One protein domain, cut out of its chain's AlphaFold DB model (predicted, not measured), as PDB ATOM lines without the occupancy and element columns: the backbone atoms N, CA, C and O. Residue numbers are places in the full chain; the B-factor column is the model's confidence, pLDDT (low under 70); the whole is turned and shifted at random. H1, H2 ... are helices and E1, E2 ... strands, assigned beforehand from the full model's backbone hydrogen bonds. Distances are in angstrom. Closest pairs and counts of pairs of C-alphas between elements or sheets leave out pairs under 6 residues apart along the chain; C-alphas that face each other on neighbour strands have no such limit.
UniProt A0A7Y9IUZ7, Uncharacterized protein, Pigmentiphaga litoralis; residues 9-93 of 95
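This is residues 9 to 93 of the 95 residues of an uncharacterized protein of Pigmentiphaga litoralis (UniProt A0A7Y9IUZ7). What is the main picture? One strongly twisted wall of five antiparallel strands runs as a meander, each strand the neighbour of the one before, and a tail, residues 84 to 93, sticks out with the small helix H1 in it. A long loop, residues 32 to 45, folds back, its residues 40 to 41 pairing with residues 29 to 31 of E2. What is its make-up? The 85 printed residues, mostly strand in class, hold E1, E2, E3, E4, E5 and H1 in that order, and the sheet's order is E1 E2 E3 E4 E5. The whole is loose, with a radius of gyration of the C-alphas of 15.8 A, and spans 53 by 33 by 20 A.

Where are the strands? E1, residues 9 to 16, begins at C-alpha 9 (8.370, -27.634, 42.688); E2 is residues 21 to 31, 28.2 A long. E3 is residues 46 to 54, E4 residues 58 to 68, 28.3 A, and E5 residues 71 to 80, 28.6 A. Where is the helix? H1, residues 87 to 92, ends at C-alpha 92 (26.381, -28.885, 65.266).

How do the strands pair? E1 and E2 form a hairpin, with N 10 and O 27 2.9 A apart. E3 bends by 66 degrees at residue 49 and pairs with E2 over residues 46 to 47, N 46 and O 26 being 2.9 A apart, and with E4 over residues 47 to 54, N 50 and O 63 being 2.8 A apart. E4 and E5 form a hairpin at 158 degrees, with N 66 and O 73 2.9 A apart. Where is H1? It is not on the sheet, with 0 pairs of C-alphas within 10 A, and 1 of its 2 O i to N i+4 pairs is within hydrogen-bond range.

How large is it? The two C-alphas farthest apart, of Gly 70 and Thr 92, are 53.4 A apart. Is it continuous? The printed part has no cut, and the link from E2 to E3 is long, 14 residues. Where is confidence low? Residues 53 to 54, 56 to 62, 83 to 85 and 89 to 93 have pLDDT under 70.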
ATOM      1  N   VAL A   9       8.592 -28.410  43.909       86.00
ATOM      2  CA  VAL A   9       8.370 -27.634  42.688       86.00
ATOM      3  C   VAL A   9       9.037 -28.348  41.518       86.00
ATOM      4  O   VAL A   9      10.232 -28.643  41.567       86.00
ATOM      5  N   HIS A  10       8.271 -28.583  40.458       86.81
ATOM      6  CA  HIS A  10       8.773 -29.021  39.164       86.81
ATOM      7  C   HIS A  10       8.540 -27.918  38.135       86.81
ATOM      8  O   HIS A  10       7.460 -27.335  38.069       86.81
ATOM      9  N   MET A  11       9.567 -27.641  37.333       88.62
ATOM     10  CA  MET A  11       9.483 -26.767  36.169       88.62
ATOM     11  C   MET A  11      10.024 -27.506  34.954       88.62
ATOM     12  O   MET A  11      11.130 -28.047  34.992       88.62
ATOM     13  N   TYR A  12       9.244 -27.535  33.880       90.88
ATOM     14  CA  TYR A  12       9.626 -28.173  32.623       90.88
ATOM     15  C   TYR A  12       8.909 -27.511  31.447       90.88
ATOM     16  O   TYR A  12       7.990 -26.715  31.622       90.88
ATOM     17  N   SER A  13       9.358 -27.824  30.235       92.25
ATOM     18  CA  SER A  13       8.734 -27.358  28.998       92.25
ATOM     19  C   SER A  13       7.984 -28.504  28.329       92.25
ATOM     20  O   SER A  13       8.493 -29.628  28.279       92.25
ATOM     21  N   GLN A  14       6.788 -28.232  27.816       92.88
ATOM     22  CA  GLN A  14       5.975 -29.210  27.099       92.88
ATOM     23  C   GLN A  14       5.291 -28.567  25.891       92.88
ATOM     24  O   GLN A  14       4.757 -27.458  25.971       92.88
ATOM     25  N   TYR A  15       5.254 -29.291  24.767       93.81
ATOM     26  CA  TYR A  15       4.432 -28.886  23.634       93.81
ATOM     27  C   TYR A  15       2.962 -29.100  23.977       93.81
ATOM     28  O   TYR A  15       2.541 -30.227  24.245       93.81
ATOM     29  N   ARG A  16       2.180 -28.024  23.923       89.94
ATOM     30  CA  ARG A  16       0.738 -28.045  24.154       89.94
ATOM     31  C   ARG A  16       0.010 -27.845  22.835       89.94
ATOM     32  O   ARG A  16       0.104 -26.781  22.223       89.94
ATOM     33  N   ALA A  17      -0.676 -28.889  22.370       90.25
ATOM     34  CA  ALA A  17      -1.364 -28.892  21.077       90.25
ATOM     35  C   ALA A  17      -2.516 -27.871  21.020       90.25
ATOM     36  O   ALA A  17      -2.736 -27.236  19.991       90.25
ATOM     37  N   ASP A  18      -3.192 -27.669  22.146       85.88
ATOM     38  CA  ASP A  18      -4.214 -26.651  22.400       85.88
ATOM     39  C   ASP A  18      -3.680 -25.217  22.242       85.88
ATOM     40  O   ASP A  18      -4.357 -24.361  21.676       85.88
ATOM     41  N   LEU A  19      -2.432 -24.966  22.651       85.94
ATOM     42  CA  LEU A  19      -1.771 -23.661  22.517       85.94
ATOM     43  C   LEU A  19      -0.897 -23.550  21.261       85.94
ATOM     44  O   LEU A  19      -0.387 -22.470  20.959       85.94
ATOM     45  N   ARG A  20      -0.713 -24.663  20.541       91.62
ATOM     46  CA  ARG A  20       0.141 -24.813  19.351       91.62
ATOM     47  C   ARG A  20       1.568 -24.295  19.545       91.62
ATOM     48  O   ARG A  20       2.193 -23.821  18.599       91.62
ATOM     49  N   ARG A  21       2.099 -24.391  20.764       93.25
ATOM     50  CA  ARG A  21       3.452 -23.938  21.107       93.25
ATOM     51  C   ARG A  21       4.035 -24.745  22.260       93.25
ATOM     52  O   ARG A  21       3.316 -25.434  22.982       93.25
ATOM     53  N   GLN A  22       5.349 -24.637  22.425       94.50
ATOM     54  CA  GLN A  22       6.028 -25.035  23.656       94.50
ATOM     55  C   GLN A  22       5.656 -24.049  24.764       94.50
ATOM     56  O   GLN A  22       5.712 -22.838  24.539       94.50
ATOM     57  N   VAL A  23       5.275 -24.562  25.930       92.38
ATOM     58  CA  VAL A  23       4.991 -23.754  27.118       92.38
ATOM     59  C   VAL A  23       5.802 -24.241  28.302       92.38
ATOM     60  O   VAL A  23       6.030 -25.441  28.461       92.38
ATOM     61  N   VAL A  24       6.212 -23.297  29.143       92.50
ATOM     62  CA  VAL A  24       6.788 -23.620  30.447       92.50
ATOM     63  C   VAL A  24       5.641 -23.934  31.393       92.50
ATOM     64  O   VAL A  24       4.670 -23.181  31.475       92.50
ATOM     65  N   ILE A  25       5.756 -25.053  32.096       90.69
ATOM     66  CA  ILE A  25       4.796 -25.510  33.089       90.69
ATOM     67  C   ILE A  25       5.500 -25.539  34.437       90.69
ATOM     68  O   ILE A  25       6.618 -26.047  34.554       90.69
ATOM     69  N   MET A  26       4.833 -24.995  35.449       89.75
ATOM     70  CA  MET A  26       5.185 -25.208  36.844       89.75
ATOM     71  C   MET A  26       4.089 -26.007  37.534       89.75
ATOM     72  O   MET A  26       2.903 -25.715  37.387       89.75
ATOM     73  N   GLU A  27       4.500 -26.967  38.352       89.06
ATOM     74  CA  GLU A  27       3.600 -27.698  39.234       89.06
ATOM     75  C   GLU A  27       4.232 -27.944  40.602       89.06
ATOM     76  O   GLU A  27       5.457 -27.977  40.757       89.06
ATOM     77  N   LEU A  28       3.369 -28.099  41.606       89.00
ATOM     78  CA  LEU A  28       3.758 -28.470  42.960       89.00
ATOM     79  C   LEU A  28       3.332 -29.919  43.194       89.00
ATOM     80  O   LEU A  28       2.143 -30.203  43.313       89.00
ATOM     81  N   ALA A  29       4.295 -30.832  43.261       89.50
ATOM     82  CA  ALA A  29       4.048 -32.236  43.559       89.50
ATOM     83  C   ALA A  29       3.931 -32.427  45.078       89.50
ATOM     84  O   ALA A  29       4.917 -32.248  45.796       89.50
ATOM     85  N   ALA A  30       2.746 -32.804  45.566       87.38
ATOM     86  CA  ALA A  30       2.578 -33.284  46.939       87.38
ATOM     87  C   ALA A  30       3.320 -34.616  47.129       87.38
ATOM     88  O   ALA A  30       3.971 -34.825  48.149       87.38
ATOM     89  N   GLU A  31       3.240 -35.501  46.130       88.00
ATOM     90  CA  GLU A  31       3.867 -36.823  46.135       88.00
ATOM     91  C   GLU A  31       4.350 -37.216  44.734       88.00
ATOM     92  O   GLU A  31       3.756 -36.832  43.723       88.00
ATOM     93  N   GLY A  32       5.415 -38.022  44.687       85.44
ATOM     94  CA  GLY A  32       5.956 -38.584  43.450       85.44
ATOM     95  C   GLY A  32       6.639 -37.563  42.537       85.44
ATOM     96  O   GLY A  32       6.871 -36.414  42.910       85.44
ATOM     97  N   ASN A  33       6.995 -38.015  41.333       82.94
ATOM     98  CA  ASN A  33       7.442 -37.140  40.252       82.94
ATOM     99  C   ASN A  33       6.398 -37.134  39.127       82.94
ATOM    100  O   ASN A  33       5.721 -38.145  38.921       82.94
ATOM    101  N   PRO A  34       6.318 -36.051  38.347       80.62
ATOM    102  CA  PRO A  34       5.397 -35.952  37.221       80.62
ATOM    103  C   PRO A  34       5.571 -37.113  36.235       80.62
ATOM    104  O   PRO A  34       6.691 -37.471  35.870       80.62
ATOM    105  N   GLY A  35       4.458 -37.727  35.825       80.31
ATOM    106  CA  GLY A  35       4.452 -38.901  34.943       80.31
ATOM    107  C   GLY A  35       4.673 -40.250  35.642       80.31
ATOM    108  O   GLY A  35       4.657 -41.278  34.968       80.31
ATOM    109  N   GLN A  36       4.847 -40.279  36.969       86.06
ATOM    110  CA  GLN A  36       4.896 -41.525  37.743       86.06
ATOM    111  C   GLN A  36       3.517 -41.908  38.314       86.06
ATOM    112  O   GLN A  36       2.700 -41.030  38.588       86.06
ATOM    113  N   PRO A  37       3.239 -43.208  38.547       87.12
ATOM    114  CA  PRO A  37       1.935 -43.667  39.045       87.12
ATOM    115  C   PRO A  37       1.537 -43.125  40.426       87.12
ATOM    116  O   PRO A  37       0.355 -43.021  40.727       87.12
ATOM    117  N   ASN A  38       2.514 -42.791  41.269       87.19
ATOM    118  CA  ASN A  38       2.314 -42.222  42.604       87.19
ATOM    119  C   ASN A  38       2.290 -40.683  42.604       87.19
ATOM    120  O   ASN A  38       2.426 -40.069  43.659       87.19
ATOM    121  N   TYR A  39       2.178 -40.056  41.433       87.75
ATOM    122  CA  TYR A  39       2.155 -38.606  41.321       87.75
ATOM    123  C   TYR A  39       0.855 -38.018  41.874       87.75
ATOM    124  O   TYR A  39      -0.242 -38.389  41.447       87.75
ATOM    125  N   ARG A  40       0.982 -37.039  42.774       88.56
ATOM    126  CA  ARG A  40      -0.137 -36.239  43.271       88.56
ATOM    127  C   ARG A  40       0.200 -34.756  43.203       88.56
ATOM    128  O   ARG A  40       1.121 -34.297  43.872       88.56
ATOM    129  N   GLN A  41      -0.593 -34.002  42.449       88.06
ATOM    130  CA  GLN A  41      -0.502 -32.542  42.410       88.06
ATOM    131  C   GLN A  41      -1.072 -31.914  43.694       88.06
ATOM    132  O   GLN A  41      -2.129 -32.322  44.178       88.06
ATOM    133  N   ALA A  42      -0.361 -30.931  44.245       87.88
ATOM    134  CA  ALA A  42      -0.772 -30.139  45.405       87.88
ATOM    135  C   ALA A  42      -1.575 -28.894  44.998       87.88
ATOM    136  O   ALA A  42      -2.476 -28.484  45.722       87.88
ATOM    137  N   ILE A  43      -1.245 -28.311  43.843       84.69
ATOM    138  CA  ILE A  43      -1.952 -27.188  43.216       84.69
ATOM    139  C   ILE A  43      -2.105 -27.474  41.715       84.69
ATOM    140  O   ILE A  43      -1.326 -28.273  41.183       84.69
ATOM    141  N   PRO A  44      -3.062 -26.839  41.020       85.25
ATOM    142  CA  PRO A  44      -3.163 -26.947  39.569       85.25
ATOM    143  C   PRO A  44      -1.905 -26.455  38.845       85.25
ATOM    144  O   PRO A  44      -1.177 -25.590  39.334       85.25
ATOM    145  N   GLN A  45      -1.669 -26.983  37.645       88.12
ATOM    146  CA  GLN A  45      -0.538 -26.575  36.817       88.12
ATOM    147  C   GLN A  45      -0.629 -25.099  36.420       88.12
ATOM    148  O   GLN A  45      -1.667 -24.617  35.964       88.12
ATOM    149  N   LEU A  46       0.500 -24.403  36.531       89.00
ATOM    150  CA  LEU A  46       0.659 -23.028  36.078       89.00
ATOM    151  C   LEU A  46       1.351 -23.016  34.723       89.00
ATOM    152  O   LEU A  46       2.492 -23.467  34.602       89.00
ATOM    153  N   LEU A  47       0.672 -22.472  33.717       90.69
ATOM    154  CA  LEU A  47       1.228 -22.260  32.387       90.69
ATOM    155  C   LEU A  47       1.854 -20.869  32.290       90.69
ATOM    156  O   LEU A  47       1.290 -19.893  32.793       90.69
ATOM    157  N   ASP A  48       3.012 -20.809  31.632       90.12
ATOM    158  CA  ASP A  48       3.866 -19.623  31.502       90.12
ATOM    159  C   ASP A  48       4.099 -18.893  32.842       90.12
ATOM    160  O   ASP A  48       3.816 -17.697  32.960       90.12
ATOM    161  N   PRO A  49       4.600 -19.603  33.872       89.56
ATOM    162  CA  PRO A  49       4.844 -19.020  35.181       89.56
ATOM    163  C   PRO A  49       5.881 -17.891  35.091       89.56
ATOM    164  O   PRO A  49       6.986 -18.083  34.583       89.56
ATOM    165  N   ALA A  50       5.551 -16.727  35.645       83.62
ATOM    166  CA  ALA A  50       6.455 -15.589  35.774       83.62
ATOM    167  C   ALA A  50       6.677 -15.252  37.249       83.62
ATOM    168  O   ALA A  50       5.717 -15.045  37.986       83.62
ATOM    169  N   MET A  51       7.940 -15.180  37.673       80.00
ATOM    170  CA  MET A  51       8.313 -14.748  39.020       80.00
ATOM    171  C   MET A  51       8.380 -13.220  39.065       80.00
ATOM    172  O   MET A  51       9.200 -12.626  38.366       80.00
ATOM    173  N   LEU A  52       7.531 -12.584  39.879       75.94
ATOM    174  CA  LEU A  52       7.460 -11.120  39.931       75.94
ATOM    175  C   LEU A  52       8.492 -10.501  40.877       75.94
ATOM    176  O   LEU A  52       9.102  -9.497  40.525       75.94
ATOM    177  N   THR A  53       8.712 -11.075  42.065       67.81
ATOM    178  CA  THR A  53       9.782 -10.622  42.972       67.81
ATOM    179  C   THR A  53      10.337 -11.784  43.802       67.81
ATOM    180  O   THR A  53       9.625 -12.745  44.101       67.81
ATOM    181  N   PHE A  54      11.605 -11.695  44.201       68.62
ATOM    182  CA  PHE A  54      12.259 -12.699  45.038       68.62
ATOM    183  C   PHE A  54      13.049 -12.033  46.168       68.62
ATOM    184  O   PHE A  54      13.654 -10.978  45.982       68.62
ATOM    185  N   ASN A  55      13.059 -12.660  47.339       72.19
ATOM    186  CA  ASN A  55      14.128 -12.522  48.321       72.19
ATOM    187  C   ASN A  55      14.784 -13.904  48.519       72.19
ATOM    188  O   ASN A  55      14.413 -14.859  47.844       72.19
ATOM    189  N   SER A  56      15.791 -14.024  49.385       68.62
ATOM    190  CA  SER A  56      16.564 -15.268  49.543       68.62
ATOM    191  C   SER A  56      15.787 -16.442  50.155       68.62
ATOM    192  O   SER A  56      16.198 -17.584  49.972       68.62
ATOM    193  N   GLU A  57      14.684 -16.192  50.863       66.56
ATOM    194  CA  GLU A  57      13.932 -17.202  51.635       66.56
ATOM    195  C   GLU A  57      12.465 -17.343  51.185       66.56
ATOM    196  O   GLU A  57      11.764 -18.291  51.549       66.56
ATOM    197  N   LYS A  58      11.968 -16.367  50.424       63.44
ATOM    198  CA  LYS A  58      10.584 -16.229  49.970       63.44
ATOM    199  C   LYS A  58      10.557 -15.572  48.594       63.44
ATOM    200  O   LYS A  58      11.241 -14.584  48.335       63.44
ATOM    201  N   GLY A  59       9.698 -16.084  47.726       66.00
ATOM    202  CA  GLY A  59       9.392 -15.506  46.422       66.00
ATOM    203  C   GLY A  59       7.938 -15.065  46.392       66.00
ATOM    204  O   GLY A  59       7.044 -15.836  46.749       66.00
ATOM    205  N   MET A  60       7.692 -13.822  45.980       68.50
ATOM    206  CA  MET A  60       6.338 -13.308  45.821       68.50
ATOM    207  C   MET A  60       5.908 -13.348  44.359       68.50
ATOM    208  O   MET A  60       6.566 -12.789  43.479       68.50
ATOM    209  N   VAL A  61       4.709 -13.905  44.195       65.62
ATOM    210  CA  VAL A  61       3.872 -13.967  43.002       65.62
ATOM    211  C   VAL A  61       4.584 -14.650  41.839       65.62
ATOM    212  O   VAL A  61       5.201 -14.013  40.988       65.62
ATOM    213  N   ILE A  62       4.431 -15.973  41.786       68.56
ATOM    214  CA  ILE A  62       4.431 -16.664  40.500       68.56
ATOM    215  C   ILE A  62       3.054 -16.459  39.876       68.56
ATOM    216  O   ILE A  62       2.063 -16.956  40.413       68.56
ATOM    217  N   THR A  63       2.985 -15.695  38.785       76.56
ATOM    218  CA  THR A  63       1.764 -15.562  37.982       76.56
ATOM    219  C   THR A  63       1.792 -16.573  36.854       76.56
ATOM    220  O   THR A  63       2.751 -16.594  36.089       76.56
ATOM    221  N   GLY A  64       0.731 -17.351  36.708       81.75
ATOM    222  CA  GLY A  64       0.488 -18.164  35.523       81.75
ATOM    223  C   GLY A  64      -1.000 -18.193  35.221       81.75
ATOM    224  O   GLY A  64      -1.799 -17.548  35.911       81.75
ATOM    225  N   PHE A  65      -1.383 -18.952  34.207       84.62
ATOM    226  CA  PHE A  65      -2.784 -19.301  34.012       84.62
ATOM    227  C   PHE A  65      -2.971 -20.813  34.039       84.62
ATOM    228  O   PHE A  65      -2.093 -21.564  33.621       84.62
ATOM    229  N   GLU A  66      -4.119 -21.245  34.538       82.00
ATOM    230  CA  GLU A  66      -4.624 -22.596  34.322       82.00
ATOM    231  C   GLU A  66      -5.771 -22.565  33.312       82.00
ATOM    232  O   GLU A  66      -6.404 -21.528  33.088       82.00
ATOM    233  N   GLU A  67      -6.039 -23.713  32.696       81.38
ATOM    234  CA  GLU A  67      -7.200 -23.890  31.833       81.38
ATOM    235  C   GLU A  67      -8.194 -24.835  32.490       81.38
ATOM    236  O   GLU A  67      -7.923 -26.021  32.677       81.38
ATOM    237  N   LEU A  68      -9.369 -24.296  32.806       79.44
ATOM    238  CA  LEU A  68     -10.493 -25.047  33.345       79.44
ATOM    239  C   LEU A  68     -11.657 -24.888  32.372       79.44
ATOM    240  O   LEU A  68     -12.074 -23.774  32.056       79.44
ATOM    241  N   SER A  69     -12.149 -26.008  31.842       84.06
ATOM    242  CA  SER A  69     -13.277 -26.035  30.897       84.06
ATOM    243  C   SER A  69     -13.100 -25.122  29.669       84.06
ATOM    244  O   SER A  69     -14.062 -24.537  29.178       84.06
ATOM    245  N   GLY A  70     -11.867 -24.991  29.163       79.88
ATOM    246  CA  GLY A  70     -11.548 -24.162  27.993       79.88
ATOM    247  C   GLY A  70     -11.468 -22.655  28.271       79.88
ATOM    248  O   GLY A  70     -11.218 -21.885  27.345       79.88
ATOM    249  N   ALA A  71     -11.645 -22.226  29.524       82.88
ATOM    250  CA  ALA A  71     -11.419 -20.855  29.962       82.88
ATOM    251  C   ALA A  71     -10.078 -20.734  30.694       82.88
ATOM    252  O   ALA A  71      -9.648 -21.653  31.394       82.88
ATOM    253  N   ARG A  72      -9.421 -19.580  30.533       85.69
ATOM    254  CA  ARG A  72      -8.153 -19.268  31.197       85.69
ATOM    255  C   ARG A  72      -8.403 -18.529  32.496       85.69
ATOM    256  O   ARG A  72      -9.040 -17.475  32.494       85.69
ATOM    257  N   TYR A  73      -7.834 -19.049  33.570       84.69
ATOM    258  CA  TYR A  73      -7.884 -18.441  34.889       84.69
ATOM    259  C   TYR A  73      -6.477 -18.045  35.301       84.69
ATOM    260  O   TYR A  73      -5.593 -18.889  35.416       84.69
ATOM    261  N   TYR A  74      -6.266 -16.745  35.484       85.06
ATOM    262  CA  TYR A  74      -4.994 -16.210  35.951       85.06
ATOM    263  C   TYR A  74      -4.924 -16.323  37.467       85.06
ATOM    264  O   TYR A  74      -5.852 -15.918  38.167       85.06
ATOM    265  N   GLN A  75      -3.811 -16.844  37.968       81.94
ATOM    266  CA  GLN A  75      -3.605 -17.046  39.394       81.94
ATOM    267  C   GLN A  75      -2.193 -16.650  39.811       81.94
ATOM    268  O   GLN A  75      -1.238 -16.760  39.038       81.94
ATOM    269  N   GLY A  76      -2.088 -16.155  41.043       84.50
ATOM    270  CA  GLY A  76      -0.843 -15.733  41.668       84.50
ATOM    271  C   GLY A  76      -0.582 -16.537  42.933       84.50
ATOM    272  O   GLY A  76      -1.452 -16.615  43.799       84.50
ATOM    273  N   TRP A  77       0.622 -17.094  43.052       83.31
ATOM    274  CA  TRP A  77       1.024 -17.890  44.211       83.31
ATOM    275  C   TRP A  77       2.194 -17.264  44.959       83.31
ATOM    276  O   TRP A  77       3.144 -16.750  44.364       83.31
ATOM    277  N   TRP A  78       2.129 -17.350  46.281       83.50
ATOM    278  CA  TRP A  78       3.243 -17.049  47.168       83.50
ATOM    279  C   TRP A  78       4.013 -18.323  47.469       83.50
ATOM    280  O   TRP A  78       3.413 -19.330  47.840       83.50
ATOM    281  N   LEU A  79       5.337 -18.269  47.336       81.81
ATOM    282  CA  LEU A  79       6.198 -19.413  47.600       81.81
ATOM    283  C   LEU A  79       7.166 -19.087  48.721       81.81
ATOM    284  O   LEU A  79       7.827 -18.049  48.739       81.81
ATOM    285  N   GLN A  80       7.269 -20.032  49.639       81.31
ATOM    286  CA  GLN A  80       8.303 -20.063  50.650       81.31
ATOM    287  C   GLN A  80       9.046 -21.379  50.489       81.31
ATOM    288  O   GLN A  80       8.426 -22.440  50.427       81.31
ATOM    289  N   TRP A  81      10.367 -21.307  50.416       76.44
ATOM    290  CA  TRP A  81      11.217 -22.486  50.457       76.44
ATOM    291  C   TRP A  81      11.948 -22.512  51.791       76.44
ATOM    292  O   TRP A  81      12.329 -21.482  52.342       76.44
ATOM    293  N   TYR A  82      12.139 -23.713  52.316       72.06
ATOM    294  CA  TYR A  82      12.959 -23.928  53.495       72.06
ATOM    295  C   TYR A  82      14.295 -24.488  53.034       72.06
ATOM    296  O   TYR A  82      14.340 -25.408  52.215       72.06
ATOM    297  N   HIS A  83      15.389 -23.952  53.568       67.88
ATOM    298  CA  HIS A  83      16.671 -24.622  53.449       67.88
ATOM    299  C   HIS A  83      16.583 -25.928  54.233       67.88
ATOM    300  O   HIS A  83      16.551 -25.919  55.464       67.88
ATOM    301  N   GLN A  84      16.536 -27.056  53.526       64.19
ATOM    302  CA  GLN A  84      16.795 -28.337  54.160       64.19
ATOM    303  C   GLN A  84      18.297 -28.393  54.431       64.19
ATOM    304  O   GLN A  84      19.099 -28.726  53.559       64.19
ATOM    305  N   LEU A  85      18.681 -27.951  55.626       68.62
ATOM    306  CA  LEU A  85      20.047 -28.093  56.098       68.62
ATOM    307  C   LEU A  85      20.347 -29.595  56.217       68.62
ATOM    308  O   LEU A  85      19.482 -30.340  56.681       68.62
ATOM    309  N   PRO A  86      21.536 -30.057  55.796       71.00
ATOM    310  CA  PRO A  86      21.931 -31.442  56.005       71.00
ATOM    311  C   PRO A  86      21.846 -31.810  57.488       71.00
ATOM    312  O   PRO A  86      22.173 -30.986  58.344       71.00
ATOM    313  N   ASP A  87      21.490 -33.058  57.796       72.69
ATOM    314  CA  ASP A  87      21.325 -33.526  59.181       72.69
ATOM    315  C   ASP A  87      22.562 -33.244  60.056       72.69
ATOM    316  O   ASP A  87      22.441 -32.893  61.231       72.69
ATOM    317  N   TRP A  88      23.763 -33.306  59.466       75.94
ATOM    318  CA  TRP A  88      25.015 -33.002  60.162       75.94
ATOM    319  C   TRP A  88      25.141 -31.529  60.577       75.94
ATOM    320  O   TRP A  88      25.782 -31.248  61.580       75.94
ATOM    321  N   PHE A  89      24.529 -30.586  59.855       69.69
ATOM    322  CA  PHE A  89      24.587 -29.154  60.167       69.69
ATOM    323  C   PHE A  89      23.644 -28.794  61.331       69.69
ATOM    324  O   PHE A  89      23.976 -27.972  62.188       69.69
ATOM    325  N   LEU A  90      22.491 -29.464  61.418       65.00
ATOM    326  CA  LEU A  90      21.552 -29.322  62.537       65.00
ATOM    327  C   LEU A  90      22.097 -29.939  63.836       65.00
ATOM    328  O   LEU A  90      21.781 -29.454  64.924       65.00
ATOM    329  N   ALA A  91      22.948 -30.966  63.734       62.62
ATOM    330  CA  ALA A  91      23.619 -31.582  64.879       62.62
ATOM    331  C   ALA A  91      24.665 -30.657  65.535       62.62
ATOM    332  O   ALA A  91      24.842 -30.705  66.749       62.62
ATOM    333  N   THR A  92      25.314 -29.776  64.767       58.88
ATOM    334  CA  THR A  92      26.381 -28.885  65.266       58.88
ATOM    335  C   THR A  92      25.861 -27.642  65.993       58.88
ATOM    336  O   THR A  92      26.619 -26.990  66.702       58.88
ATOM    337  N   THR A  93      24.574 -27.304  65.843       55.56
ATOM    338  CA  THR A  93      23.973 -26.085  66.435       55.56
ATOM    339  C   THR A  93      23.309 -26.357  67.797       55.56
ATOM    340  O   THR A  93      22.736 -25.462  68.412       55.56
TER     341      THR A  93